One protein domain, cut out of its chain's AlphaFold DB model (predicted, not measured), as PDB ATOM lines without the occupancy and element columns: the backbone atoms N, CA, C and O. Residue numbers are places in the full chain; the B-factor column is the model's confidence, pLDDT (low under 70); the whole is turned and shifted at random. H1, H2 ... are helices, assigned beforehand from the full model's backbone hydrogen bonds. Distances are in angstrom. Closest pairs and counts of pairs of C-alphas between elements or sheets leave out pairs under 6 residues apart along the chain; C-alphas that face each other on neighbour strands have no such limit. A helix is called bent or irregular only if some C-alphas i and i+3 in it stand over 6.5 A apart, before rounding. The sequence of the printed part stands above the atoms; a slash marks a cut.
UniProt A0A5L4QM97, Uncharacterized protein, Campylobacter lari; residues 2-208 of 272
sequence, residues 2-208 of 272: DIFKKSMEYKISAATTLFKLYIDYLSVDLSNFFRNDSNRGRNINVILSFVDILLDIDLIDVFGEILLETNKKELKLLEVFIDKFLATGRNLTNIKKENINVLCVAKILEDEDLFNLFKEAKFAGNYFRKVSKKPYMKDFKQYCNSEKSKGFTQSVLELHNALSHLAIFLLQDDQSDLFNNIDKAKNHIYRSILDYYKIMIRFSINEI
ATOM      1  N   ASP A   2     -81.610  60.720  11.074       60.38
ATOM      2  CA  ASP A   2     -81.973  61.881  11.909       60.38
ATOM      3  C   ASP A   2     -82.880  61.553  13.126       60.38
ATOM      4  O   ASP A   2     -82.774  62.183  14.171       60.38
ATOM      5  N   ILE A   3     -83.724  60.514  13.032       59.91
ATOM      6  CA  ILE A   3     -84.642  60.096  14.117       59.91
ATOM      7  C   ILE A   3     -83.894  59.417  15.278       59.91
ATOM      8  O   ILE A   3     -84.097  59.784  16.430       59.91
ATOM      9  N   PHE A   4     -82.982  58.481  14.984       60.53
ATOM     10  CA  PHE A   4     -82.177  57.799  16.009       60.53
ATOM     11  C   PHE A   4     -81.256  58.763  16.762       60.53
ATOM     12  O   PHE A   4     -81.109  58.661  17.977       60.53
ATOM     13  N   LYS A   5     -80.687  59.746  16.055       70.31
ATOM     14  CA  LYS A   5     -79.854  60.781  16.671       70.31
ATOM     15  C   LYS A   5     -80.666  61.661  17.631       70.31
ATOM     16  O   LYS A   5     -80.260  61.836  18.774       70.31
ATOM     17  N   LYS A   6     -81.848  62.122  17.204       75.31
ATOM     18  CA  LYS A   6     -82.779  62.893  18.049       75.31
ATOM     19  C   LYS A   6     -83.259  62.102  19.269       75.31
ATOM     20  O   LYS A   6     -83.406  62.672  20.347       75.31
ATOM     21  N   SER A   7     -83.478  60.797  19.114       82.31
ATOM     22  CA  SER A   7     -83.856  59.933  20.234       82.31
ATOM     23  C   SER A   7     -82.727  59.791  21.254       82.31
ATOM     24  O   SER A   7     -82.953  60.008  22.441       82.31
ATOM     25  N   MET A   8     -81.492  59.528  20.813       88.56
ATOM     26  CA  MET A   8     -80.348  59.427  21.726       88.56
ATOM     27  C   MET A   8     -80.068  60.753  22.449       88.56
ATOM     28  O   MET A   8     -79.831  60.754  23.656       88.56
ATOM     29  N   GLU A   9     -80.172  61.891  21.755       90.44
ATOM     30  CA  GLU A   9     -80.074  63.225  22.367       90.44
ATOM     31  C   GLU A   9     -81.122  63.418  23.477       90.44
ATOM     32  O   GLU A   9     -80.785  63.858  24.582       90.44
ATOM     33  N   TYR A  10     -82.378  63.021  23.229       91.06
ATOM     34  CA  TYR A  10     -83.411  63.034  24.263       91.06
ATOM     35  C   TYR A  10     -83.069  62.090  25.419       91.06
ATOM     36  O   TYR A  10     -83.124  62.514  26.574       91.06
ATOM     37  N   LYS A  11     -82.708  60.831  25.135       94.12
ATOM     38  CA  LYS A  11     -82.405  59.823  26.162       94.12
ATOM     39  C   LYS A  11     -81.304  60.302  27.098       94.12
ATOM     40  O   LYS A  11     -81.459  60.236  28.315       94.12
ATOM     41  N   ILE A  12     -80.235  60.857  26.532       94.94
ATOM     42  CA  ILE A  12     -79.135  61.465  27.277       94.94
ATOM     43  C   ILE A  12     -79.643  62.616  28.153       94.94
ATOM     44  O   ILE A  12     -79.346  62.653  29.349       94.94
ATOM     45  N   SER A  13     -80.431  63.544  27.600       94.69
ATOM     46  CA  SER A  13     -80.973  64.685  28.352       94.69
ATOM     47  C   SER A  13     -81.899  64.248  29.497       94.69
ATOM     48  O   SER A  13     -81.820  64.774  30.613       94.69
ATOM     49  N   ALA A  14     -82.768  63.270  29.240       95.75
ATOM     50  CA  ALA A  14     -83.708  62.729  30.212       95.75
ATOM     51  C   ALA A  14     -82.979  61.964  31.322       95.75
ATOM     52  O   ALA A  14     -83.228  62.220  32.498       95.75
ATOM     53  N   ALA A  15     -82.019  61.099  30.975       96.69
ATOM     54  CA  ALA A  15     -81.212  60.362  31.945       96.69
ATOM     55  C   ALA A  15     -80.351  61.310  32.790       96.69
ATOM     56  O   ALA A  15     -80.294  61.170  34.009       96.69
ATOM     57  N   THR A  16     -79.757  62.336  32.175       95.62
ATOM     58  CA  THR A  16     -79.016  63.381  32.897       95.62
ATOM     59  C   THR A  16     -79.910  64.070  33.927       95.62
ATOM     60  O   THR A  16     -79.528  64.212  35.087       95.62
ATOM     61  N   THR A  17     -81.119  64.472  33.528       95.94
ATOM     62  CA  THR A  17     -82.101  65.079  34.441       95.94
ATOM     63  C   THR A  17     -82.492  64.114  35.559       95.94
ATOM     64  O   THR A  17     -82.461  64.489  36.730       95.94
ATOM     65  N   LEU A  18     -82.787  62.856  35.224       97.44
ATOM     66  CA  LEU A  18     -83.144  61.820  36.189       97.44
ATOM     67  C   LEU A  18     -82.051  61.624  37.247       97.44
ATOM     68  O   LEU A  18     -82.351  61.591  38.438       97.44
ATOM     69  N   PHE A  19     -80.782  61.546  36.843       96.31
ATOM     70  CA  PHE A  19     -79.676  61.376  37.785       96.31
ATOM     71  C   PHE A  19     -79.387  62.635  38.612       96.31
ATOM     72  O   PHE A  19     -79.017  62.503  39.776       96.31
ATOM     73  N   LYS A  20     -79.639  63.846  38.093       94.69
ATOM     74  CA  LYS A  20     -79.618  65.071  38.919       94.69
ATOM     75  C   LYS A  20     -80.652  64.997  40.043       94.69
ATOM     76  O   LYS A  20     -80.301  65.224  41.198       94.69
ATOM     77  N   LEU A  21     -81.884  64.604  39.714       95.06
ATOM     78  CA  LEU A  21     -82.953  64.397  40.698       95.06
ATOM     79  C   LEU A  21     -82.610  63.281  41.692       95.06
ATOM     80  O   LEU A  21     -82.940  63.369  42.873       95.06
ATOM     81  N   TYR A  22     -81.924  62.233  41.236       95.19
ATOM     82  CA  TYR A  22     -81.475  61.150  42.106       95.19
ATOM     83  C   TYR A  22     -80.394  61.602  43.096       95.19
ATOM     84  O   TYR A  22     -80.427  61.229  44.266       95.19
ATOM     85  N   ILE A  23     -79.459  62.449  42.670       92.88
ATOM     86  CA  ILE A  23     -78.437  63.027  43.555       92.88
ATOM     87  C   ILE A  23     -79.070  63.963  44.599       92.88
ATOM     88  O   ILE A  23     -78.678  63.953  45.770       92.88
ATOM     89  N   ASP A  24     -80.092  64.728  44.215       91.25
ATOM     90  CA  ASP A  24     -80.883  65.521  45.162       91.25
ATOM     91  C   ASP A  24     -81.594  64.635  46.189       91.25
ATOM     92  O   ASP A  24     -81.531  64.891  47.392       91.25
ATOM     93  N   TYR A  25     -82.213  63.547  45.724       90.69
ATOM     94  CA  TYR A  25     -82.803  62.534  46.593       90.69
ATOM     95  C   TYR A  25     -81.779  61.967  47.589       90.69
ATOM     96  O   TYR A  25     -82.062  61.918  48.789       90.69
ATOM     97  N   LEU A  26     -80.580  61.597  47.119       88.88
ATOM     98  CA  LEU A  26     -79.491  61.100  47.969       88.88
ATOM     99  C   LEU A  26     -79.077  62.120  49.029       88.88
ATOM    100  O   LEU A  26     -78.797  61.741  50.162       88.88
ATOM    101  N   SER A  27     -79.067  63.410  48.691       85.50
ATOM    102  CA  SER A  27     -78.707  64.471  49.636       85.50
ATOM    103  C   SER A  27     -79.666  64.506  50.832       85.50
ATOM    104  O   SER A  27     -79.232  64.679  51.971       85.50
ATOM    105  N   VAL A  28     -80.965  64.283  50.599       82.56
ATOM    106  CA  VAL A  28     -81.971  64.186  51.670       82.56
ATOM    107  C   VAL A  28     -81.857  62.864  52.429       82.56
ATOM    108  O   VAL A  28     -81.934  62.873  53.661       82.56
ATOM    109  N   ASP A  29     -81.660  61.748  51.722       80.19
ATOM    110  CA  ASP A  29     -81.521  60.419  52.330       80.19
ATOM    111  C   ASP A  29     -80.322  60.358  53.289       80.19
ATOM    112  O   ASP A  29     -80.469  59.987  54.454       80.19
ATOM    113  N   LEU A  30     -79.157  60.837  52.844       78.12
ATOM    114  CA  LEU A  30     -77.927  60.882  53.638       78.12
ATOM    115  C   LEU A  30     -78.066  61.789  54.866       78.12
ATOM    116  O   LEU A  30     -77.694  61.396  55.973       78.12
ATOM    117  N   SER A  31     -78.660  62.976  54.718       75.44
ATOM    118  CA  SER A  31     -78.867  63.903  55.841       75.44
ATOM    119  C   SER A  31     -79.880  63.399  56.875       75.44
ATOM    120  O   SER A  31     -79.906  63.882  58.010       75.44
ATOM    121  N   ASN A  32     -80.703  62.410  56.519       71.75
ATOM    122  CA  ASN A  32     -81.636  61.754  57.428       71.75
ATOM    123  C   ASN A  32     -81.243  60.306  57.749       71.75
ATOM    124  O   ASN A  32     -82.022  59.619  58.401       71.75
ATOM    125  N   PHE A  33     -80.034  59.860  57.389       64.00
ATOM    126  CA  PHE A  33     -79.592  58.471  57.550       64.00
ATOM    127  C   PHE A  33     -79.742  57.940  58.985       64.00
ATOM    128  O   PHE A  33     -80.135  56.796  59.195       64.00
ATOM    129  N   PHE A  34     -79.477  58.782  59.991       62.28
ATOM    130  CA  PHE A  34     -79.610  58.419  61.410       62.28
ATOM    131  C   PHE A  34     -81.034  58.559  61.969       62.28
ATOM    132  O   PHE A  34     -81.267  58.293  63.148       62.28
ATOM    133  N   ARG A  35     -82.000  59.002  61.161       61.59
ATOM    134  CA  ARG A  35     -83.395  59.173  61.570       61.59
ATOM    135  C   ARG A  35     -84.215  58.006  61.027       61.59
ATOM    136  O   ARG A  35     -84.413  57.891  59.825       61.59
ATOM    137  N   ASN A  36     -84.747  57.174  61.921       51.06
ATOM    138  CA  ASN A  36     -85.680  56.088  61.589       51.06
ATOM    139  C   ASN A  36     -87.084  56.628  61.228       51.06
ATOM    140  O   ASN A  36     -88.072  56.307  61.883       51.06
ATOM    141  N   ASP A  37     -87.183  57.476  60.204       56.88
ATOM    142  CA  ASP A  37     -88.452  57.990  59.676       56.88
ATOM    143  C   ASP A  37     -88.504  57.757  58.158       56.88
ATOM    144  O   ASP A  37     -87.823  58.429  57.384       56.88
ATOM    145  N   SER A  38     -89.330  56.798  57.720       53.06
ATOM    146  CA  SER A  38     -89.495  56.424  56.305       53.06
ATOM    147  C   SER A  38     -90.067  57.544  55.432       53.06
ATOM    148  O   SER A  38     -90.018  57.461  54.206       53.06
ATOM    149  N   ASN A  39     -90.621  58.597  56.043       55.44
ATOM    150  CA  ASN A  39     -91.040  59.793  55.316       55.44
ATOM    151  C   ASN A  39     -89.855  60.702  54.956       55.44
ATOM    152  O   ASN A  39     -90.062  61.705  54.281       55.44
ATOM    153  N   ARG A  40     -88.637  60.383  55.421       57.56
ATOM    154  CA  ARG A  40     -87.442  61.238  55.322       57.56
ATOM    155  C   ARG A  40     -86.214  60.541  54.718       57.56
ATOM    156  O   ARG A  40     -85.247  61.232  54.422       57.56
ATOM    157  N   GLY A  41     -86.259  59.225  54.488       61.38
ATOM    158  CA  GLY A  41     -85.193  58.442  53.844       61.38
ATOM    159  C   GLY A  41     -85.675  57.066  53.366       61.38
ATOM    160  O   GLY A  41     -86.704  56.568  53.825       61.38
ATOM    161  N   ARG A  42     -84.960  56.465  52.406       71.19
ATOM    162  CA  ARG A  42     -85.193  55.126  51.822       71.19
ATOM    163  C   ARG A  42     -86.632  54.876  51.367       71.19
ATOM    164  O   ARG A  42     -87.188  53.787  51.529       71.19
ATOM    165  N   ASN A  43     -87.254  55.902  50.789       80.06
ATOM    166  CA  ASN A  43     -88.618  55.819  50.278       80.06
ATOM    167  C   ASN A  43     -88.707  54.847  49.085       80.06
ATOM    168  O   ASN A  43     -88.369  55.190  47.952       80.06
ATOM    169  N   ILE A  44     -89.214  53.643  49.356       83.25
ATOM    170  CA  ILE A  44     -89.336  52.523  48.409       83.25
ATOM    171  C   ILE A  44     -90.083  52.906  47.130       83.25
ATOM    172  O   ILE A  44     -89.700  52.477  46.046       83.25
ATOM    173  N   ASN A  45     -91.133  53.726  47.234       83.44
ATOM    174  CA  ASN A  45     -91.906  54.121  46.057       83.44
ATOM    175  C   ASN A  45     -91.091  55.023  45.131       83.44
ATOM    176  O   ASN A  45     -91.139  54.848  43.921       83.44
ATOM    177  N   VAL A  46     -90.326  55.949  45.707       88.94
ATOM    178  CA  VAL A  46     -89.500  56.895  44.951       88.94
ATOM    179  C   VAL A  46     -88.352  56.166  44.256       88.94
ATOM    180  O   VAL A  46     -88.104  56.406  43.080       88.94
ATOM    181  N   ILE A  47     -87.703  55.214  44.941       91.50
ATOM    182  CA  ILE A  47     -86.652  54.371  44.346       91.50
ATOM    183  C   ILE A  47     -87.195  53.608  43.130       91.50
ATOM    184  O   ILE A  47     -86.560  53.593  42.077       91.50
ATOM    185  N   LEU A  48     -88.382  53.002  43.250       91.00
ATOM    186  CA  LEU A  48     -89.014  52.306  42.128       91.00
ATOM    187  C   LEU A  48     -89.339  53.258  40.968       91.00
ATOM    188  O   LEU A  48     -89.111  52.880  39.824       91.00
ATOM    189  N   SER A  49     -89.789  54.487  41.244       93.50
ATOM    190  CA  SER A  49     -90.006  55.501  40.203       93.50
ATOM    191  C   SER A  49     -88.727  55.843  39.437       93.50
ATOM    192  O   SER A  49     -88.776  55.940  38.216       93.50
ATOM    193  N   PHE A  50     -87.575  55.967  40.110       96.62
ATOM    194  CA  PHE A  50     -86.294  56.172  39.421       96.62
ATOM    195  C   PHE A  50     -85.964  55.022  38.461       96.62
ATOM    196  O   PHE A  50     -85.593  55.270  37.315       96.62
ATOM    197  N   VAL A  51     -86.131  53.772  38.904       95.56
ATOM    198  CA  VAL A  51     -85.882  52.586  38.064       95.56
ATOM    199  C   VAL A  51     -86.859  52.516  36.890       95.56
ATOM    200  O   VAL A  51     -86.443  52.245  35.765       95.56
ATOM    201  N   ASP A  52     -88.147  52.765  37.137       94.44
ATOM    202  CA  ASP A  52     -89.179  52.728  36.102       94.44
ATOM    203  C   ASP A  52     -88.930  53.793  35.026       94.44
ATOM    204  O   ASP A  52     -88.911  53.453  33.846       94.44
ATOM    205  N   ILE A  53     -88.635  55.036  35.417       96.56
ATOM    206  CA  ILE A  53     -88.339  56.123  34.472       96.56
ATOM    207  C   ILE A  53     -87.046  55.843  33.694       96.56
ATOM    208  O   ILE A  53     -87.007  56.096  32.491       96.56
ATOM    209  N   LEU A  54     -86.004  55.296  34.336       97.06
ATOM    210  CA  LEU A  54     -84.755  54.927  33.655       97.06
ATOM    211  C   LEU A  54     -84.988  53.858  32.578       97.06
ATOM    212  O   LEU A  54     -84.472  53.976  31.469       97.06
ATOM    213  N   LEU A  55     -85.782  52.831  32.889       95.31
ATOM    214  CA  LEU A  55     -86.158  51.793  31.927       95.31
ATOM    215  C   LEU A  55     -87.014  52.344  30.787       95.31
ATOM    216  O   LEU A  55     -86.825  51.952  29.638       95.31
ATOM    217  N   ASP A  56     -87.941  53.249  31.090       94.31
ATOM    218  CA  ASP A  56     -88.767  53.874  30.064       94.31
ATOM    219  C   ASP A  56     -87.905  54.707  29.106       94.31
ATOM    220  O   ASP A  56     -88.133  54.632  27.905       94.31
ATOM    221  N   ILE A  57     -86.875  55.413  29.603       94.31
ATOM    222  CA  ILE A  57     -85.897  56.138  28.768       94.31
ATOM    223  C   ILE A  57     -85.209  55.192  27.774       94.31
ATOM    224  O   ILE A  57     -85.177  55.494  26.582       94.31
ATOM    225  N   ASP A  58     -84.691  54.047  28.229       92.75
ATOM    226  CA  ASP A  58     -84.048  53.040  27.362       92.75
ATOM    227  C   ASP A  58     -84.982  52.560  26.241       92.75
ATOM    228  O   ASP A  58     -84.590  52.425  25.080       92.75
ATOM    229  N   LEU A  59     -86.259  52.391  26.566       90.12
ATOM    230  CA  LEU A  59     -87.244  51.776  25.688       90.12
ATOM    231  C   LEU A  59     -87.951  52.752  24.727       90.12
ATOM    232  O   LEU A  59     -88.795  52.317  23.941       90.12
ATOM    233  N   ILE A  60     -87.603  54.045  24.729       87.75
ATOM    234  CA  ILE A  60     -88.226  55.058  23.849       87.75
ATOM    235  C   ILE A  60     -88.133  54.684  22.369       87.75
ATOM    236  O   ILE A  60     -89.119  54.818  21.648       87.75
ATOM    237  N   ASP A  61     -86.996  54.149  21.921       84.56
ATOM    238  CA  ASP A  61     -86.816  53.736  20.518       84.56
ATOM    239  C   ASP A  61     -87.742  52.586  20.108       84.56
ATOM    240  O   ASP A  61     -88.033  52.409  18.929       84.56
ATOM    241  N   VAL A  62     -88.204  51.800  21.084       83.94
ATOM    242  CA  VAL A  62     -89.035  50.615  20.862       83.94
ATOM    243  C   VAL A  62     -90.519  50.977  20.862       83.94
ATOM    244  O   VAL A  62     -91.270  50.474  20.029       83.94
ATOM    245  N   PHE A  63     -90.956  51.841  21.783       82.19
ATOM    246  CA  PHE A  63     -92.381  52.150  21.987       82.19
ATOM    247  C   PHE A  63     -92.812  53.536  21.482       82.19
ATOM    248  O   PHE A  63     -94.002  53.854  21.509       82.19
ATOM    249  N   GLY A  64     -91.876  54.346  20.985       82.75
ATOM    250  CA  GLY A  64     -92.154  55.583  20.262       82.75
ATOM    251  C   GLY A  64     -92.760  56.709  21.109       82.75
ATOM    252  O   GLY A  64     -92.496  56.852  22.304       82.75
ATOM    253  N   GLU A  65     -93.570  57.545  20.458       80.94
ATOM    254  CA  GLU A  65     -94.024  58.851  20.961       80.94
ATOM    255  C   GLU A  65     -94.900  58.778  22.224       80.94
ATOM    256  O   GLU A  65     -94.805  59.632  23.103       80.94
ATOM    257  N   ILE A  66     -95.709  57.726  22.381       82.50
ATOM    258  CA  ILE A  66     -96.571  57.561  23.566       82.50
ATOM    259  C   ILE A  66     -95.729  57.376  24.835       82.50
ATOM    260  O   ILE A  66     -96.024  57.969  25.881       82.50
ATOM    261  N   LEU A  67     -94.672  56.559  24.751       85.31
ATOM    262  CA  LEU A  67     -93.776  56.331  25.881       85.31
ATOM    263  C   LEU A  67     -92.960  57.587  26.181       85.31
ATOM    264  O   LEU A  67     -92.774  57.916  27.349       85.31
ATOM    265  N   LEU A  68     -92.548  58.323  25.147       86.06
ATOM    266  CA  LEU A  68     -91.872  59.610  25.291       86.06
ATOM    267  C   LEU A  68     -92.708  60.609  26.110       86.06
ATOM    268  O   LEU A  68     -92.210  61.168  27.085       86.06
ATOM    269  N   GLU A  69     -93.979  60.818  25.758       88.00
ATOM    270  CA  GLU A  69     -94.855  61.753  26.482       88.00
ATOM    271  C   GLU A  69     -95.151  61.293  27.916       88.00
ATOM    272  O   GLU A  69     -95.139  62.093  28.857       88.00
ATOM    273  N   THR A  70     -95.336  59.984  28.107       89.75
ATOM    274  CA  THR A  70     -95.481  59.392  29.445       89.75
ATOM    275  C   THR A  70     -94.228  59.639  30.286       89.75
ATOM    276  O   THR A  70     -94.326  60.125  31.411       89.75
ATOM    277  N   ASN A  71     -93.046  59.392  29.720       93.00
ATOM    278  CA  ASN A  71     -91.762  59.579  30.382       93.00
ATOM    279  C   ASN A  71     -91.535  61.039  30.800       93.00
ATOM    280  O   ASN A  71     -91.181  61.292  31.951       93.00
ATOM    281  N   LYS A  72     -91.816  62.008  29.915       91.56
ATOM    282  CA  LYS A  72     -91.740  63.444  30.241       91.56
ATOM    283  C   LYS A  72     -92.634  63.804  31.427       91.56
ATOM    284  O   LYS A  72     -92.210  64.531  32.327       91.56
ATOM    285  N   LYS A  73     -93.870  63.295  31.440       94.44
ATOM    286  CA  LYS A  73     -94.832  63.544  32.518       94.44
ATOM    287  C   LYS A  73     -94.358  62.954  33.847       94.44
ATOM    288  O   LYS A  73     -94.375  63.661  34.853       94.44
ATOM    289  N   GLU A  74     -93.925  61.696  33.857       94.06
ATOM    290  CA  GLU A  74     -93.431  61.029  35.068       94.06
ATOM    291  C   GLU A  74     -92.160  61.699  35.607       94.06
ATOM    292  O   GLU A  74     -92.049  61.931  36.812       94.06
ATOM    293  N   LEU A  75     -91.244  62.116  34.726       95.00
ATOM    294  CA  LEU A  75     -90.051  62.867  35.113       95.00
ATOM    295  C   LEU A  75     -90.414  64.211  35.766       95.00
ATOM    296  O   LEU A  75     -89.845  64.559  36.799       95.00
ATOM    297  N   LYS A  76     -91.411  64.933  35.231       95.25
ATOM    298  CA  LYS A  76     -91.896  66.187  35.829       95.25
ATOM    299  C   LYS A  76     -92.565  65.966  37.187       95.25
ATOM    300  O   LYS A  76     -92.380  66.765  38.104       95.25
ATOM    301  N   LEU A  77     -93.345  64.895  37.336       94.81
ATOM    302  CA  LEU A  77     -93.949  64.532  38.622       94.81
ATOM    303  C   LEU A  77     -92.879  64.206  39.667       94.81
ATOM    304  O   LEU A  77     -92.999  64.635  40.818       94.81
ATOM    305  N   LEU A  78     -91.827  63.491  39.262       95.19
ATOM    306  CA  LEU A  78     -90.691  63.186  40.120       95.19
ATOM    307  C   LEU A  78     -89.929  64.455  40.521       95.19
ATOM    308  O   LEU A  78     -89.634  64.616  41.699       95.19
ATOM    309  N   GLU A  79     -89.681  65.378  39.593       95.00
ATOM    310  CA  GLU A  79     -89.063  66.683  39.875       95.00
ATOM    311  C   GLU A  79     -89.840  67.451  40.957       95.00
ATOM    312  O   GLU A  79     -89.284  67.785  42.000       95.00
ATOM    313  N   VAL A  80     -91.161  67.609  40.789       93.94
ATOM    314  CA  VAL A  80     -92.027  68.281  41.779       93.94
ATOM    315  C   VAL A  80     -91.992  67.579  43.140       93.94
ATOM    316  O   VAL A  80     -92.086  68.229  44.187       93.94
ATOM    317  N   PHE A  81     -91.905  66.247  43.153       90.94
ATOM    318  CA  PHE A  81     -91.768  65.491  44.391       90.94
ATOM    319  C   PHE A  81     -90.417  65.760  45.066       90.94
ATOM    320  O   PHE A  81     -90.394  66.028  46.267       90.94
ATOM    321  N   ILE A  82     -89.314  65.709  44.316       90.88
ATOM    322  CA  ILE A  82     -87.958  65.916  44.835       90.88
ATOM    323  C   ILE A  82     -87.776  67.339  45.361       90.88
ATOM    324  O   ILE A  82     -87.238  67.492  46.454       90.88
ATOM    325  N   ASP A  83     -88.315  68.355  44.689       89.69
ATOM    326  CA  ASP A  83     -88.286  69.740  45.178       89.69
ATOM    327  C   ASP A  83     -88.956  69.872  46.552       89.69
ATOM    328  O   ASP A  83     -88.407  70.458  47.491       89.69
ATOM    329  N   LYS A  84     -90.136  69.259  46.712       86.69
ATOM    330  CA  LYS A  84     -90.828  69.209  48.008       86.69
ATOM    331  C   LYS A  84     -90.027  68.415  49.034       86.69
ATOM    332  O   LYS A  84     -89.984  68.802  50.197       86.69
ATOM    333  N   PHE A  85     -89.408  67.314  48.620       83.75
ATOM    334  CA  PHE A  85     -88.621  66.452  49.495       83.75
ATOM    335  C   PHE A  85     -87.377  67.180  50.025       83.75
ATOM    336  O   PHE A  85     -87.144  67.184  51.234       83.75
ATOM    337  N   LEU A  86     -86.654  67.896  49.161       84.00
ATOM    338  CA  LEU A  86     -85.533  68.769  49.519       84.00
ATOM    339  C   LEU A  86     -85.944  69.833  50.541       84.00
ATOM    340  O   LEU A  86     -85.247  70.021  51.535       84.00
ATOM    341  N   ALA A  87     -87.106  70.469  50.362       83.19
ATOM    342  CA  ALA A  87     -87.613  71.470  51.303       83.19
ATOM    343  C   ALA A  87     -87.857  70.922  52.726       83.19
ATOM    344  O   ALA A  87     -87.882  71.689  53.688       83.19
ATOM    345  N   THR A  88     -88.016  69.602  52.893       75.62
ATOM    346  CA  THR A  88     -88.141  68.967  54.222       75.62
ATOM    347  C   THR A  88     -86.796  68.639  54.877       75.62
ATOM    348  O   THR A  88     -86.741  68.345  56.078       75.62
ATOM    349  N   GLY A  89     -85.708  68.684  54.107       70.50
ATOM    350  CA  GLY A  89     -84.362  68.376  54.559       70.50
ATOM    351  C   GLY A  89     -83.807  69.407  55.541       70.50
ATOM    352  O   GLY A  89     -84.057  70.603  55.438       70.50
ATOM    353  N   ARG A  90     -83.000  68.949  56.503       68.19
ATOM    354  CA  ARG A  90     -82.165  69.815  57.354       68.19
ATOM    355  C   ARG A  90     -80.715  69.381  57.198       68.19
ATOM    356  O   ARG A  90     -80.469  68.180  57.150       68.19
ATOM    357  N   ASN A  91     -79.780  70.332  57.175       71.44
ATOM    358  CA  ASN A  91     -78.344  70.066  56.996       71.44
ATOM    359  C   ASN A  91     -78.061  69.223  55.741       71.44
ATOM    360  O   ASN A  91     -77.365  68.209  55.805       71.44
ATOM    361  N   LEU A  92     -78.668  69.607  54.615       75.31
ATOM    362  CA  LEU A  92     -78.458  68.932  53.339       75.31
ATOM    363  C   LEU A  92     -77.001  69.077  52.907       75.31
ATOM    364  O   LEU A  92     -76.467  70.186  52.862       75.31
ATOM    365  N   THR A  93     -76.368  67.952  52.591       69.19
ATOM    366  CA  THR A  93     -75.041  67.979  51.975       69.19
ATOM    367  C   THR A  93     -75.204  68.460  50.539       69.19
ATOM    368  O   THR A  93     -75.984  67.883  49.790       69.19
ATOM    369  N   ASN A  94     -74.487  69.512  50.147       71.19
ATOM    370  CA  ASN A  94     -74.523  69.974  48.763       71.19
ATOM    371  C   ASN A  94     -73.636  69.068  47.897       71.19
ATOM    372  O   ASN A  94     -72.410  69.196  47.914       71.19
ATOM    373  N   ILE A  95     -74.246  68.137  47.165       78.69
ATOM    374  CA  ILE A  95     -73.543  67.309  46.183       78.69
ATOM    375  C   ILE A  95     -73.543  68.061  44.847       78.69
ATOM    376  O   ILE A  95     -74.603  68.362  44.297       78.69
ATOM    377  N   LYS A  96     -72.355  68.362  44.308       76.31
ATOM    378  CA  LYS A  96     -72.194  69.086  43.035       76.31
ATOM    379  C   LYS A  96     -72.665  68.245  41.841       76.31
ATOM    380  O   LYS A  96     -71.873  67.591  41.172       76.31
ATOM    381  N   LYS A  97     -73.969  68.280  41.562       78.75
ATOM    382  CA  LYS A  97     -74.628  67.570  40.444       78.75
ATOM    383  C   LYS A  97     -74.453  68.244  39.074       78.75
ATOM    384  O   LYS A  97     -74.930  67.734  38.063       78.75
ATOM    385  N   GLU A  98     -73.809  69.407  39.034       74.06
ATOM    386  CA  GLU A  98     -73.450  70.115  37.797       74.06
ATOM    387  C   GLU A  98     -72.364  69.399  36.983       74.06
ATOM    388  O   GLU A  98     -72.297  69.588  35.773       74.06
ATOM    389  N   ASN A  99     -71.615  68.491  37.615       73.69
ATOM    390  CA  ASN A  99     -70.510  67.750  37.003       73.69
ATOM    391  C   ASN A  99     -70.927  66.418  36.353       73.69
ATOM    392  O   ASN A  99     -70.071  65.573  36.112       73.69
ATOM    393  N   ILE A 100     -72.221  66.177  36.097       84.88
ATOM    394  CA  ILE A 100     -72.626  64.945  35.403       84.88
ATOM    395  C   ILE A 100     -72.065  64.967  33.981       84.88
ATOM    396  O   ILE A 100     -72.495  65.761  33.140       84.88
ATOM    397  N   ASN A 101     -71.130  64.058  33.714       85.19
ATOM    398  CA  ASN A 101     -70.511  63.921  32.408       85.19
ATOM    399  C   ASN A 101     -71.472  63.223  31.431       85.19
ATOM    400  O   ASN A 101     -71.851  62.064  31.609       85.19
ATOM    401  N   VAL A 102     -71.857  63.939  30.373       88.44
ATOM    402  CA  VAL A 102     -72.799  63.470  29.344       88.44
ATOM    403  C   VAL A 102     -72.305  62.208  28.626       88.44
ATOM    404  O   VAL A 102     -73.108  61.346  28.275       88.44
ATOM    405  N   LEU A 103     -70.992  62.060  28.446       90.25
ATOM    406  CA  LEU A 103     -70.412  60.871  27.820       90.25
ATOM    407  C   LEU A 103     -70.503  59.655  28.753       90.25
ATOM    408  O   LEU A 103     -70.766  58.547  28.292       90.25
ATOM    409  N   CYS A 104     -70.394  59.855  30.071       92.62
ATOM    410  CA  CYS A 104     -70.670  58.795  31.043       92.62
ATOM    411  C   CYS A 104     -72.153  58.385  31.031       92.62
ATOM    412  O   CYS A 104     -72.458  57.199  31.142       92.62
ATOM    413  N   VAL A 105     -73.079  59.335  30.839       94.06
ATOM    414  CA  VAL A 105     -74.512  59.023  30.662       94.06
ATOM    415  C   VAL A 105     -74.733  58.169  29.414       94.06
ATOM    416  O   VAL A 105     -75.428  57.158  29.496       94.06
ATOM    417  N   ALA A 106     -74.117  58.530  28.284       93.00
ATOM    418  CA  ALA A 106     -74.186  57.731  27.061       93.00
ATOM    419  C   ALA A 106     -73.663  56.303  27.290       93.00
ATOM    420  O   ALA A 106     -74.356  55.349  26.953       93.00
ATOM    421  N   LYS A 107     -72.522  56.148  27.978       93.81
ATOM    422  CA  LYS A 107     -71.956  54.832  28.318       93.81
ATOM    423  C   LYS A 107     -72.907  53.963  29.152       93.81
ATOM    424  O   LYS A 107     -72.984  52.764  28.919       93.81
ATOM    425  N   ILE A 108     -73.635  54.547  30.112       95.25
ATOM    426  CA  ILE A 108     -74.672  53.814  30.863       95.25
ATOM    427  C   ILE A 108     -75.779  53.351  29.912       95.25
ATOM    428  O   ILE A 108     -76.172  52.192  29.976       95.25
ATOM    429  N   LEU A 109     -76.285  54.250  29.059       95.00
ATOM    430  CA  LEU A 109     -77.385  53.981  28.124       95.00
ATOM    431  C   LEU A 109     -77.038  52.932  27.056       95.00
ATOM    432  O   LEU A 109     -77.933  52.246  26.576       95.00
ATOM    433  N   GLU A 110     -75.763  52.798  26.702       93.94
ATOM    434  CA  GLU A 110     -75.262  51.802  25.747       93.94
ATOM    435  C   GLU A 110     -74.987  50.425  26.389       93.94
ATOM    436  O   GLU A 110     -74.741  49.451  25.679       93.94
ATOM    437  N   ASP A 111     -75.042  50.303  27.722       95.31
ATOM    438  CA  ASP A 111     -74.790  49.040  28.426       95.31
ATOM    439  C   ASP A 111     -76.031  48.128  28.415       95.31
ATOM    440  O   ASP A 111     -76.849  48.109  29.342       95.31
ATOM    441  N   GLU A 112     -76.174  47.337  27.349       94.50
ATOM    442  CA  GLU A 112     -77.306  46.416  27.170       94.50
ATOM    443  C   GLU A 112     -77.462  45.426  28.334       94.50
ATOM    444  O   GLU A 112     -78.577  45.118  28.765       94.50
ATOM    445  N   ASP A 113     -76.348  44.939  28.879       94.25
ATOM    446  CA  ASP A 113     -76.329  43.995  29.993       94.25
ATOM    447  C   ASP A 113     -76.938  44.593  31.268       94.25
ATOM    448  O   ASP A 113     -77.697  43.924  31.979       94.25
ATOM    449  N   LEU A 114     -76.610  45.852  31.569       96.38
ATOM    450  CA  LEU A 114     -77.179  46.600  32.686       96.38
ATOM    451  C   LEU A 114     -78.699  46.736  32.529       96.38
ATOM    452  O   LEU A 114     -79.448  46.450  33.468       96.38
ATOM    453  N   PHE A 115     -79.166  47.117  31.339       96.50
ATOM    454  CA  PHE A 115     -80.595  47.286  31.073       96.50
ATOM    455  C   PHE A 115     -81.360  45.963  31.048       96.50
ATOM    456  O   PHE A 115     -82.484  45.899  31.554       96.50
ATOM    457  N   ASN A 116     -80.756  44.881  30.559       95.56
ATOM    458  CA  ASN A 116     -81.327  43.536  30.645       95.56
ATOM    459  C   ASN A 116     -81.525  43.100  32.106       95.56
ATOM    460  O   ASN A 116     -82.577  42.554  32.450       95.56
ATOM    461  N   LEU A 117     -80.570  43.409  32.989       96.69
ATOM    462  CA  LEU A 117     -80.712  43.159  34.424       96.69
ATOM    463  C   LEU A 117     -81.828  44.008  35.048       96.69
ATOM    464  O   LEU A 117     -82.652  43.466  35.786       96.69
ATOM    465  N   PHE A 118     -81.920  45.306  34.743       97.38
ATOM    466  CA  PHE A 118     -83.022  46.137  35.247       97.38
ATOM    467  C   PHE A 118     -84.395  45.635  34.770       97.38
ATOM    468  O   PHE A 118     -85.344  45.601  35.559       97.38
ATOM    469  N   LYS A 119     -84.506  45.192  33.511       96.25
ATOM    470  CA  LYS A 119     -85.732  44.593  32.957       96.25
ATOM    471  C   LYS A 119     -86.120  43.320  33.715       96.25
ATOM    472  O   LYS A 119     -87.277  43.190  34.120       96.25
ATOM    473  N   GLU A 120     -85.170  42.420  33.977       96.31
ATOM    474  CA  GLU A 120     -85.435  41.205  34.761       96.31
ATOM    475  C   GLU A 120     -85.786  41.537  36.223       96.31
ATOM    476  O   GLU A 120     -86.697  40.927  36.783       96.31
ATOM    477  N   ALA A 121     -85.162  42.550  36.833       96.31
ATOM    478  CA  ALA A 121     -85.520  43.015  38.175       96.31
ATOM    479  C   ALA A 121     -86.950  43.574  38.237       96.31
ATOM    480  O   ALA A 121     -87.714  43.215  39.138       96.31
ATOM    481  N   LYS A 122     -87.356  44.387  37.250       94.38
ATOM    482  CA  LYS A 122     -88.740  44.878  37.115       94.38
ATOM    483  C   LYS A 122     -89.717  43.721  36.918       94.38
ATOM    484  O   LYS A 122     -90.773  43.700  37.555       94.38
ATOM    485  N   PHE A 123     -89.366  42.740  36.088       94.56
ATOM    486  CA  PHE A 123     -90.169  41.534  35.891       94.56
ATOM    487  C   PHE A 123     -90.345  40.751  37.199       94.56
ATOM    488  O   PHE A 123     -91.482  40.502  37.607       94.56
ATOM    489  N   ALA A 124     -89.251  40.423  37.892       94.38
ATOM    490  CA  ALA A 124     -89.272  39.693  39.156       94.38
ATOM    491  C   ALA A 124     -90.071  40.444  40.234       94.38
ATOM    492  O   ALA A 124     -90.929  39.852  40.889       94.38
ATOM    493  N   GLY A 125     -89.879  41.761  40.359       92.31
ATOM    494  CA  GLY A 125     -90.626  42.600  41.295       92.31
ATOM    495  C   GLY A 125     -92.124  42.677  40.982       92.31
ATOM    496  O   GLY A 125     -92.959  42.620  41.888       92.31
ATOM    497  N   ASN A 126     -92.504  42.758  39.704       91.12
ATOM    498  CA  ASN A 126     -93.907  42.705  39.282       91.12
ATOM    499  C   ASN A 126     -94.528  41.330  39.522       91.12
ATOM    500  O   ASN A 126     -95.685  41.246  39.941       91.12
ATOM    501  N   TYR A 127     -93.773  40.259  39.287       91.44
ATOM    502  CA  TYR A 127     -94.252  38.908  39.532       91.44
ATOM    503  C   TYR A 127     -94.465  38.671  41.028       91.44
ATOM    504  O   TYR A 127     -95.552  38.264  41.437       91.44
ATOM    505  N   PHE A 128     -93.499  39.077  41.852       90.81
ATOM    506  CA  PHE A 128     -93.610  39.080  43.304       90.81
ATOM    507  C   PHE A 128     -94.846  39.850  43.792       90.81
ATOM    508  O   PHE A 128     -95.600  39.323  44.603       90.81
ATOM    509  N   ARG A 129     -95.127  41.049  43.259       87.56
ATOM    510  CA  ARG A 129     -96.332  41.833  43.606       87.56
ATOM    511  C   ARG A 129     -97.650  41.103  43.319       87.56
ATOM    512  O   ARG A 129     -98.648  41.363  43.993       87.56
ATOM    513  N   LYS A 130     -97.684  40.252  42.291       88.25
ATOM    514  CA  LYS A 130     -98.857  39.428  41.959       88.25
ATOM    515  C   LYS A 130     -98.952  38.228  42.901       88.25
ATOM    516  O   LYS A 130    -100.003  37.993  43.490       88.25
ATOM    517  N   VAL A 131     -97.844  37.507  43.057       88.69
ATOM    518  CA  VAL A 131     -97.730  36.280  43.855       88.69
ATOM    519  C   VAL A 131     -97.966  36.542  45.339       88.69
ATOM    520  O   VAL A 131     -98.691  35.790  45.978       88.69
ATOM    521  N   SER A 132     -97.448  37.638  45.894       87.25
ATOM    522  CA  SER A 132     -97.579  37.979  47.321       87.25
ATOM    523  C   SER A 132     -99.026  38.176  47.792       87.25
ATOM    524  O   SER A 132     -99.297  38.176  48.992       87.25
ATOM    525  N   LYS A 133     -99.973  38.325  46.856       86.56
ATOM    526  CA  LYS A 133    -101.412  38.420  47.130       86.56
ATOM    527  C   LYS A 133    -102.121  37.063  47.133       86.56
ATOM    528  O   LYS A 133    -103.278  37.006  47.545       86.56
ATOM    529  N   LYS A 134    -101.472  35.994  46.660       88.25
ATOM    530  CA  LYS A 134    -102.060  34.652  46.552       88.25
ATOM    531  C   LYS A 134    -102.206  33.995  47.937       88.25
ATOM    532  O   LYS A 134    -101.404  34.287  48.828       88.25
ATOM    533  N   PRO A 135    -103.189  33.091  48.134       88.69
ATOM    534  CA  PRO A 135    -103.435  32.450  49.431       88.69
ATOM    535  C   PRO A 135    -102.223  31.700  50.000       88.69
ATOM    536  O   PRO A 135    -101.961  31.786  51.196       88.69
ATOM    537  N   TYR A 136    -101.436  31.041  49.145       88.69
ATOM    538  CA  TYR A 136    -100.236  30.299  49.548       88.69
ATOM    539  C   TYR A 136     -99.071  31.203  50.016       88.69
ATOM    540  O   TYR A 136     -98.062  30.713  50.502       88.69
ATOM    541  N   MET A 137     -99.190  32.532  49.894       88.06
ATOM    542  CA  MET A 137     -98.230  33.508  50.432       88.06
ATOM    543  C   MET A 137     -98.735  34.173  51.724       88.06
ATOM    544  O   MET A 137     -98.216  35.215  52.121       88.06
ATOM    545  N   LYS A 138     -99.759  33.617  52.390       81.81
ATOM    546  CA  LYS A 138    -100.368  34.186  53.612       81.81
ATOM    547  C   LYS A 138     -99.338  34.559  54.689       81.81
ATOM    548  O   LYS A 138     -99.424  35.652  55.246       81.81
ATOM    549  N   ASP A 139     -98.329  33.716  54.907       80.31
ATOM    550  CA  ASP A 139     -97.328  33.922  55.957       80.31
ATOM    551  C   ASP A 139     -96.397  35.088  55.633       80.31
ATOM    552  O   ASP A 139     -95.946  35.778  56.539       80.31
ATOM    553  N   PHE A 140     -96.181  35.402  54.352       80.00
ATOM    554  CA  PHE A 140     -95.393  36.566  53.947       80.00
ATOM    555  C   PHE A 140     -95.980  37.880  54.490       80.00
ATOM    556  O   PHE A 140     -95.229  38.784  54.860       80.00
ATOM    557  N   LYS A 141     -97.315  37.982  54.598       69.06
ATOM    558  CA  LYS A 141     -97.986  39.177  55.141       69.06
ATOM    559  C   LYS A 141     -97.613  39.435  56.599       69.06
ATOM    560  O   LYS A 141     -97.513  40.592  56.982       69.06
ATOM    561  N   GLN A 142     -97.340  38.388  57.381       64.50
ATOM    562  CA  GLN A 142     -96.905  38.523  58.777       64.50
ATOM    563  C   GLN A 142     -95.503  39.142  58.891       64.50
ATOM    564  O   GLN A 142     -95.191  39.774  59.893       64.50
ATOM    565  N   TYR A 143     -94.673  39.016  57.848       63.31
ATOM    566  CA  TYR A 143     -93.346  39.637  57.770       63.31
ATOM    567  C   TYR A 143     -93.369  41.041  57.141       63.31
ATOM    568  O   TYR A 143     -92.348  41.727  57.129       63.31
ATOM    569  N   CYS A 144     -94.516  41.488  56.620       60.84
ATOM    570  CA  CYS A 144     -94.696  42.816  56.040       60.84
ATOM    571  C   CYS A 144     -95.609  43.669  56.919       60.84
ATOM    572  O   CYS A 144     -96.824  43.656  56.760       60.84
ATOM    573  N   ASN A 145     -95.014  44.508  57.770       48.56
ATOM    574  CA  ASN A 145     -95.722  45.463  58.637       48.56
ATOM    575  C   ASN A 145     -96.465  46.600  57.893       48.56
ATOM    576  O   ASN A 145     -96.734  47.643  58.481       48.56
ATOM    577  N   SER A 146     -96.791  46.467  56.602       49.62
ATOM    578  CA  SER A 146     -97.556  47.503  55.901       49.62
ATOM    579  C   SER A 146     -98.505  46.938  54.849       49.62
ATOM    580  O   SER A 146     -98.121  46.158  53.977       49.62
ATOM    581  N   GLU A 147     -99.732  47.453  54.860       45.25
ATOM    582  CA  GLU A 147    -100.759  47.269  53.824       45.25
ATOM    583  C   GLU A 147    -100.344  47.824  52.440       45.25
ATOM    584  O   GLU A 147    -101.097  47.736  51.472       45.25
ATOM    585  N   LYS A 148     -99.141  48.405  52.316       49.78
ATOM    586  CA  LYS A 148     -98.682  49.185  51.157       49.78
ATOM    587  C   LYS A 148     -97.393  48.654  50.513       49.78
ATOM    588  O   LYS A 148     -96.640  49.441  49.938       49.78
ATOM    589  N   SER A 149     -97.096  47.354  50.568       50.06
ATOM    590  CA  SER A 149     -95.870  46.849  49.926       50.06
ATOM    591  C   SER A 149     -95.998  46.822  48.389       50.06
ATOM    592  O   SER A 149     -96.500  45.884  47.772       50.06
ATOM    593  N   LYS A 150     -95.515  47.883  47.726       56.25
ATOM    594  CA  LYS A 150     -95.275  47.889  46.270       56.25
ATOM    595  C   LYS A 150     -93.987  47.136  45.878       56.25
ATOM    596  O   LYS A 150     -93.672  47.089  44.693       56.25
ATOM    597  N   GLY A 151     -93.277  46.522  46.829       61.62
ATOM    598  CA  GLY A 151     -92.071  45.722  46.597       61.62
ATOM    599  C   GLY A 151     -91.541  45.070  47.879       61.62
ATOM    600  O   GLY A 151     -91.968  45.418  48.979       61.62
ATOM    601  N   PHE A 152     -90.617  44.118  47.730       81.69
ATOM    602  CA  PHE A 152     -89.843  43.553  48.837       81.69
ATOM    603  C   PHE A 152     -88.718  44.534  49.191       81.69
ATOM    604  O   PHE A 152     -87.847  44.782  48.359       81.69
ATOM    605  N   THR A 153     -88.767  45.123  50.391       83.94
ATOM    606  CA  THR A 153     -87.875  46.219  50.816       83.94
ATOM    607  C   THR A 153     -86.405  45.921  50.544       83.94
ATOM    608  O   THR A 153     -85.733  46.757  49.953       83.94
ATOM    609  N   GLN A 154     -85.928  44.724  50.902       86.56
ATOM    610  CA  GLN A 154     -84.535  44.325  50.688       86.56
ATOM    611  C   GLN A 154     -84.136  44.422  49.207       86.56
ATOM    612  O   GLN A 154     -83.185  45.125  48.878       86.56
ATOM    613  N   SER A 155     -84.918  43.818  48.305       91.38
ATOM    614  CA  SER A 155     -84.672  43.895  46.859       91.38
ATOM    615  C   SER A 155     -84.670  45.330  46.334       91.38
ATOM    616  O   SER A 155     -83.866  45.662  45.466       91.38
ATOM    617  N   VAL A 156     -85.558  46.197  46.829       91.69
ATOM    618  CA  VAL A 156     -85.605  47.599  46.376       91.69
ATOM    619  C   VAL A 156     -84.394  48.388  46.880       91.69
ATOM    620  O   VAL A 156     -83.873  49.225  46.146       91.69
ATOM    621  N   LEU A 157     -83.897  48.098  48.084       91.38
ATOM    622  CA  LEU A 157     -82.666  48.704  48.594       91.38
ATOM    623  C   LEU A 157     -81.428  48.271  47.793       91.38
ATOM    624  O   LEU A 157     -80.526  49.080  47.596       91.38
ATOM    625  N   GLU A 158     -81.400  47.052  47.256       94.94
ATOM    626  CA  GLU A 158     -80.356  46.656  46.303       94.94
ATOM    627  C   GLU A 158     -80.425  47.482  45.004       94.94
ATOM    628  O   GLU A 158     -79.399  47.947  44.513       94.94
ATOM    629  N   LEU A 159     -81.621  47.769  44.472       96.19
ATOM    630  CA  LEU A 159     -81.762  48.663  43.308       96.19
ATOM    631  C   LEU A 159     -81.320  50.098  43.624       96.19
ATOM    632  O   LEU A 159     -80.696  50.749  42.790       96.19
ATOM    633  N   HIS A 160     -81.599  50.576  44.836       95.06
ATOM    634  CA  HIS A 160     -81.088  51.857  45.316       95.06
ATOM    635  C   HIS A 160     -79.552  51.877  45.348       95.06
ATOM    636  O   HIS A 160     -78.944  52.800  44.813       95.06
ATOM    637  N   ASN A 161     -78.909  50.832  45.878       94.81
ATOM    638  CA  ASN A 161     -77.447  50.713  45.862       94.81
ATOM    639  C   ASN A 161     -76.888  50.720  44.431       94.81
ATOM    640  O   ASN A 161     -75.875  51.368  44.167       94.81
ATOM    641  N   ALA A 162     -77.569  50.056  43.490       97.25
ATOM    642  CA  ALA A 162     -77.184  50.078  42.083       97.25
ATOM    643  C   ALA A 162     -77.230  51.495  41.490       97.25
ATOM    644  O   ALA A 162     -76.244  51.945  40.909       97.25
ATOM    645  N   LEU A 163     -78.335  52.224  41.688       97.31
ATOM    646  CA  LEU A 163     -78.468  53.614  41.240       97.31
ATOM    647  C   LEU A 163     -77.411  54.529  41.877       97.31
ATOM    648  O   LEU A 163     -76.884  55.413  41.206       97.31
ATOM    649  N   SER A 164     -77.052  54.297  43.142       95.06
ATOM    650  CA  SER A 164     -75.986  55.038  43.831       95.06
ATOM    651  C   SER A 164     -74.612  54.812  43.202       95.06
ATOM    652  O   SER A 164     -73.876  55.776  43.010       95.06
ATOM    653  N   HIS A 165     -74.276  53.581  42.804       95.88
ATOM    654  CA  HIS A 165     -73.045  53.327  42.052       95.88
ATOM    655  C   HIS A 165     -73.035  54.032  40.694       95.88
ATOM    656  O   HIS A 165     -72.036  54.663  40.347       95.88
ATOM    657  N   LEU A 166     -74.149  54.001  39.958       96.38
ATOM    658  CA  LEU A 166     -74.268  54.734  38.694       96.38
ATOM    659  C   LEU A 166     -74.114  56.248  38.902       96.38
ATOM    660  O   LEU A 166     -73.386  56.896  38.158       96.38
ATOM    661  N   ALA A 167     -74.719  56.814  39.949       94.12
ATOM    662  CA  ALA A 167     -74.562  58.229  40.281       94.12
ATOM    663  C   ALA A 167     -73.105  58.595  40.613       94.12
ATOM    664  O   ALA A 167     -72.625  59.639  40.178       94.12
ATOM    665  N   ILE A 168     -72.383  57.730  41.336       91.75
ATOM    666  CA  ILE A 168     -70.952  57.921  41.610       91.75
ATOM    667  C   ILE A 168     -70.153  57.920  40.303       91.75
ATOM    668  O   ILE A 168     -69.348  58.823  40.104       91.75
ATOM    669  N   PHE A 169     -70.394  56.960  39.405       93.50
ATOM    670  CA  PHE A 169     -69.735  56.917  38.094       93.50
ATOM    671  C   PHE A 169     -69.937  58.222  37.308       93.50
ATOM    672  O   PHE A 169     -68.986  58.791  36.782       93.50
ATOM    673  N   LEU A 170     -71.164  58.748  37.297       92.69
ATOM    674  CA  LEU A 170     -71.497  59.992  36.600       92.69
ATOM    675  C   LEU A 170     -70.810  61.237  37.178       92.69
ATOM    676  O   LEU A 170     -70.606  62.202  36.444       92.69
ATOM    677  N   LEU A 171     -70.469  61.225  38.468       88.19
ATOM    678  CA  LEU A 171     -69.822  62.338  39.173       88.19
ATOM    679  C   LEU A 171     -68.286  62.291  39.127       88.19
ATOM    680  O   LEU A 171     -67.648  63.245  39.568       88.19
ATOM    681  N   GLN A 172     -67.690  61.203  38.635       81.88
ATOM    682  CA  GLN A 172     -66.232  61.017  38.598       81.88
ATOM    683  C   GLN A 172     -65.536  61.788  37.472       81.88
ATOM    684  O   GLN A 172     -64.313  61.885  37.494       81.88
ATOM    685  N   ASP A 173     -66.306  62.336  36.525       73.56
ATOM    686  CA  ASP A 173     -65.815  63.062  35.345       73.56
ATOM    687  C   ASP A 173     -64.738  62.296  34.541       73.56
ATOM    688  O   ASP A 173     -63.848  62.872  33.924       73.56
ATOM    689  N   ASP A 174     -64.832  60.963  34.550       78.12
ATOM    690  CA  ASP A 174     -63.967  60.053  33.805       78.12
ATOM    691  C   ASP A 174     -64.788  58.864  33.281       78.12
ATOM    692  O   ASP A 174     -65.514  58.197  34.020       78.12
ATOM    693  N   GLN A 175     -64.657  58.586  31.985       81.62
ATOM    694  CA  GLN A 175     -65.336  57.480  31.310       81.62
ATOM    695  C   GLN A 175     -64.677  56.122  31.564       81.62
ATOM    696  O   GLN A 175     -65.256  55.098  31.188       81.62
ATOM    697  N   SER A 176     -63.489  56.077  32.175       84.06
ATOM    698  CA  SER A 176     -62.756  54.830  32.427       84.06
ATOM    699  C   SER A 176     -63.502  53.860  33.352       84.06
ATOM    700  O   SER A 176     -63.249  52.662  33.292       84.06
ATOM    701  N   ASP A 177     -64.458  54.359  34.148       85.12
ATOM    702  CA  ASP A 177     -65.075  53.631  35.266       85.12
ATOM    703  C   ASP A 177     -64.017  53.017  36.199       85.12
ATOM    704  O   ASP A 177     -64.090  51.848  36.565       85.12
ATOM    705  N   LEU A 178     -63.015  53.816  36.590       85.75
ATOM    706  CA  LEU A 178     -61.859  53.410  37.407       85.75
ATOM    707  C   LEU A 178     -62.211  52.536  38.626       85.75
ATOM    708  O   LEU A 178     -61.416  51.703  39.060       85.75
ATOM    709  N   PHE A 179     -63.396  52.737  39.205       87.56
ATOM    710  CA  PHE A 179     -63.852  52.036  40.403       87.56
ATOM    711  C   PHE A 179     -64.847  50.901  40.119       87.56
ATOM    712  O   PHE A 179     -65.424  50.368  41.077       87.56
ATOM    713  N   ASN A 180     -65.045  50.521  38.853       91.75
ATOM    714  CA  ASN A 180     -65.969  49.485  38.384       91.75
ATOM    715  C   ASN A 180     -67.394  49.679  38.929       91.75
ATOM    716  O   ASN A 180     -68.032  48.744  39.420       91.75
ATOM    717  N   ASN A 181     -67.876  50.920  38.946       94.31
ATOM    718  CA  ASN A 181     -69.192  51.264  39.466       94.31
ATOM    719  C   ASN A 181     -70.318  50.666  38.618       94.31
ATOM    720  O   ASN A 181     -71.333  50.262  39.187       94.31
ATOM    721  N   ILE A 182     -70.148  50.545  37.298       94.62
ATOM    722  CA  ILE A 182     -71.156  49.910  36.438       94.62
ATOM    723  C   ILE A 182     -71.299  48.427  36.809       94.62
ATOM    724  O   ILE A 182     -72.411  47.943  37.030       94.62
ATOM    725  N   ASP A 183     -70.189  47.708  36.984       92.50
ATOM    726  CA  ASP A 183     -70.225  46.292  37.373       92.50
ATOM    727  C   ASP A 183     -70.715  46.086  38.812       92.50
ATOM    728  O   ASP A 183     -71.445  45.132  39.104       92.50
ATOM    729  N   LYS A 184     -70.402  47.006  39.729       93.56
ATOM    730  CA  LYS A 184     -71.005  47.014  41.070       93.56
ATOM    731  C   LYS A 184     -72.519  47.210  40.998       93.56
ATOM    732  O   LYS A 184     -73.249  46.474  41.664       93.56
ATOM    733  N   ALA A 185     -73.004  48.126  40.159       96.44
ATOM    734  CA  ALA A 185     -74.434  48.326  39.947       96.44
ATOM    735  C   ALA A 185     -75.106  47.056  39.405       96.44
ATOM    736  O   ALA A 185     -76.100  46.602  39.977       96.44
ATOM    737  N   LYS A 186     -74.518  46.412  38.388       95.38
ATOM    738  CA  LYS A 186     -74.990  45.121  37.854       95.38
ATOM    739  C   LYS A 186     -75.095  44.053  38.947       95.38
ATOM    740  O   LYS A 186     -76.115  43.373  39.039       95.38
ATOM    741  N   ASN A 187     -74.092  43.947  39.819       92.56
ATOM    742  CA  ASN A 187     -74.096  43.006  40.941       92.56
ATOM    743  C   ASN A 187     -75.232  43.268  41.944       92.56
ATOM    744  O   ASN A 187     -75.856  42.326  42.435       92.56
ATOM    745  N   HIS A 188     -75.533  44.530  42.243       95.19
ATOM    746  CA  HIS A 188     -76.659  44.884  43.107       95.19
ATOM    747  C   HIS A 188     -78.015  44.568  42.459       95.19
ATOM    748  O   HIS A 188     -78.875  43.955  43.094       95.19
ATOM    749  N   ILE A 189     -78.197  44.871  41.170       96.81
ATOM    750  CA  ILE A 189     -79.427  44.505  40.444       96.81
ATOM    751  C   ILE A 189     -79.598  42.982  40.419       96.81
ATOM    752  O   ILE A 189     -80.686  42.468  40.677       96.81
ATOM    753  N   TYR A 190     -78.509  42.250  40.192       94.38
ATOM    754  CA  TYR A 190     -78.497  40.794  40.239       94.38
ATOM    755  C   TYR A 190     -78.965  40.254  41.600       94.38
ATOM    756  O   TYR A 190     -79.850  39.400  41.653       94.38
ATOM    757  N   ARG A 191     -78.448  40.794  42.715       92.44
ATOM    758  CA  ARG A 191     -78.906  40.433  44.072       92.44
ATOM    759  C   ARG A 191     -80.387  40.738  44.281       92.44
ATOM    760  O   ARG A 191     -81.101  39.879  44.794       92.44
ATOM    761  N   SER A 192     -80.865  41.890  43.806       94.94
ATOM    762  CA  SER A 192     -82.284  42.260  43.861       94.94
ATOM    763  C   SER A 192     -83.192  41.198  43.224       94.94
ATOM    764  O   SER A 192     -84.182  40.781  43.837       94.94
ATOM    765  N   ILE A 193     -82.821  40.709  42.030       95.69
ATOM    766  CA  ILE A 193     -83.534  39.640  41.310       95.69
ATOM    767  C   ILE A 193     -83.562  38.355  42.143       95.69
ATOM    768  O   ILE A 193     -84.623  37.749  42.320       95.69
ATOM    769  N   LEU A 194     -82.406  37.937  42.672       93.88
ATOM    770  CA  LEU A 194     -82.308  36.725  43.485       93.88
ATOM    771  C   LEU A 194     -83.167  36.810  44.746       93.88
ATOM    772  O   LEU A 194     -83.840  35.838  45.088       93.88
ATOM    773  N   ASP A 195     -83.173  37.957  45.419       93.06
ATOM    774  CA  ASP A 195     -83.949  38.177  46.636       93.06
ATOM    775  C   ASP A 195     -85.455  38.029  46.388       93.06
ATOM    776  O   ASP A 195     -86.140  37.368  47.177       93.06
ATOM    777  N   TYR A 196     -85.965  38.530  45.255       94.31
ATOM    778  CA  TYR A 196     -87.358  38.306  44.860       94.31
ATOM    779  C   TYR A 196     -87.667  36.817  44.677       94.31
ATOM    780  O   TYR A 196     -88.648  36.315  45.229       94.31
ATOM    781  N   TYR A 197     -86.846  36.077  43.930       95.75
ATOM    782  CA  TYR A 197     -87.113  34.655  43.709       95.75
ATOM    783  C   TYR A 197     -86.975  33.822  44.984       95.75
ATOM    784  O   TYR A 197     -87.825  32.973  45.255       95.75
ATOM    785  N   LYS A 198     -85.954  34.082  45.804       94.00
ATOM    786  CA  LYS A 198     -85.741  33.379  47.075       94.00
ATOM    787  C   LYS A 198     -86.911  33.574  48.025       94.00
ATOM    788  O   LYS A 198     -87.353  32.596  48.624       94.00
ATOM    789  N   ILE A 199     -87.423  34.801  48.162       91.50
ATOM    790  CA  ILE A 199     -88.544  35.056  49.069       91.50
ATOM    791  C   ILE A 199     -89.825  34.391  48.558       91.50
ATOM    792  O   ILE A 199     -90.528  33.754  49.340       91.50
ATOM    793  N   MET A 200     -90.089  34.444  47.247       93.06
ATOM    794  CA  MET A 200     -91.233  33.752  46.651       93.06
ATOM    795  C   MET A 200     -91.158  32.240  46.886       93.06
ATOM    796  O   MET A 200     -92.121  31.657  47.377       93.06
ATOM    797  N   ILE A 201     -90.011  31.610  46.614       95.31
ATOM    798  CA  ILE A 201     -89.801  30.167  46.826       95.31
ATOM    799  C   ILE A 201     -89.944  29.801  48.302       95.31
ATOM    800  O   ILE A 201     -90.653  28.855  48.622       95.31
ATOM    801  N   ARG A 202     -89.309  30.557  49.208       91.19
ATOM    802  CA  ARG A 202     -89.296  30.263  50.649       91.19
ATOM    803  C   ARG A 202     -90.700  30.121  51.230       91.19
ATOM    804  O   ARG A 202     -90.920  29.234  52.049       91.19
ATOM    805  N   PHE A 203     -91.617  31.000  50.842       90.44
ATOM    806  CA  PHE A 203     -92.984  30.970  51.360       90.44
ATOM    807  C   PHE A 203     -93.870  29.980  50.608       90.44
ATOM    808  O   PHE A 203     -94.630  29.257  51.238       90.44
ATOM    809  N   SER A 204     -93.731  29.884  49.288       92.81
ATOM    810  CA  SER A 204     -94.582  29.001  48.483       92.81
ATOM    811  C   SER A 204     -94.252  27.513  48.646       92.81
ATOM    812  O   SER A 204     -95.163  26.696  48.740       92.81
ATOM    813  N   ILE A 205     -92.972  27.134  48.749       93.25
ATOM    814  CA  ILE A 205     -92.566  25.719  48.815       93.25
ATOM    815  C   ILE A 205     -93.143  24.991  50.038       93.25
ATOM    816  O   ILE A 205     -93.329  23.779  50.007       93.25
ATOM    817  N   ASN A 206     -93.437  25.717  51.121       88.75
ATOM    818  CA  ASN A 206     -93.955  25.129  52.353       88.75
ATOM    819  C   ASN A 206     -95.428  24.732  52.281       88.75
ATOM    820  O   ASN A 206     -95.840  23.882  53.063       88.75
ATOM    821  N   GLU A 207     -96.179  25.266  51.322       91.50
ATOM    822  CA  GLU A 207     -97.583  24.911  51.111       91.50
ATOM    823  C   GLU A 207     -97.741  23.649  50.232       91.50
ATOM    824  O   GLU A 207     -98.859  23.200  49.988       91.50
ATOM    825  N   ILE A 208     -96.638  23.043  49.766       92.00
ATOM    826  CA  ILE A 208     -96.637  21.799  48.980       92.00
ATOM    827  C   ILE A 208     -96.351  20.600  49.894       92.00
ATOM    828  O   ILE A 208     -95.316  20.556  50.560       92.00
TER     829      ILE A 208
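What this domain is: This is residues 2 to 208 of the 272 residues of an uncharacterized protein of Campylobacter lari (UniProt A0A5L4QM97). Two sets of three helices cross steeply: H1, H2 and H3 make an up-and-down bundle, and H5 and H7, which run beside the long H8, pack on its H2. H8 reaches well beyond the bundle and makes much of the longest axis; short H6 packs on its far end, and short H4 packs on H1 and H7 near its beginning. The printed part has 207 residues with eight named helices, H1 to H8 in order, and no named strand; the class is all helix. It is compact, with a radius of gyration of the C-alphas of 17.8 A, and spans 55 by 42 by 35 A.

How they stand to each other: H1, residues 2 to 31, is the longest helix, and with residues 11 to 22 alone it touches H2, residues 44 to 58; the closest C-alphas, of Lys 11 and Ile 57, are 5.7 A apart. This helical hairpin has a shallow tilt of 16 degrees, opposite ways. H3, residues 60 to 88, touches H1 at a shallow tilt of 23 degrees, the same way, closest at the C-alphas of Val 28 and Leu 86, 6.2 A. H7, residues 153 to 171, touches H2 with residues 153 to 160 alone, at a steep tilt of 55 degrees; the closest C-alphas, of Ile 47 and His 160, are 6.2 A apart. H8, residues 181 to 207, forms a hairpin with H7, at a shallow tilt of 6 degrees, opposite ways, with the C-alphas of Ala 162 and Ala 185 closest at 3.9 A. H5, residues 112 to 131, touches H8, closest at the C-alphas of Ala 121 and Ile 193, 5.0 A. H4, residues 102 to 109, is about perpendicular to H1 at 84 degrees and touches its residues 11 to 16 alone, with Ile 12 and Ala 106 closest at 6.2 A between C-alphas. H6, residues 135 to 142, touches residues 200 to 207 of H8 alone; the closest C-alphas, of Tyr 136 and Ser 204, are 5.9 A apart. Every O i to N i+4 pair is within hydrogen-bond range in H1, H2, H4, H5 and H7; H3 has 22 of 25, H8 21 of 23 and H6 0 of 4, with 4 of 5 O i to N i+3 pairs in H6.

Where its parts are: H1 begins at C-alpha 2, (-81.973, 61.881, 11.909), and is 44.1 A long. H3, 33.4 A, has a kink of 82 degrees near residue 67 and is irregular, with C-alphas 62 and 65 9.6 A apart; H6 is irregular too, with C-alphas 136 and 139 7.9 A apart. H8, 40.4 A, ends at C-alpha 207, (-97.583, 24.911, 51.111).

The domain as a whole: The two C-alphas farthest apart, of Asp 2 and Ile 208, are 56.5 A apart. The printed part has no cut. The links H1 to H2 and H3 to H4 are long. Mean pLDDT of the printed part is 85.8; residues 2 to 4, 33 to 41, 90, 93 and 141 to 151 are under 70.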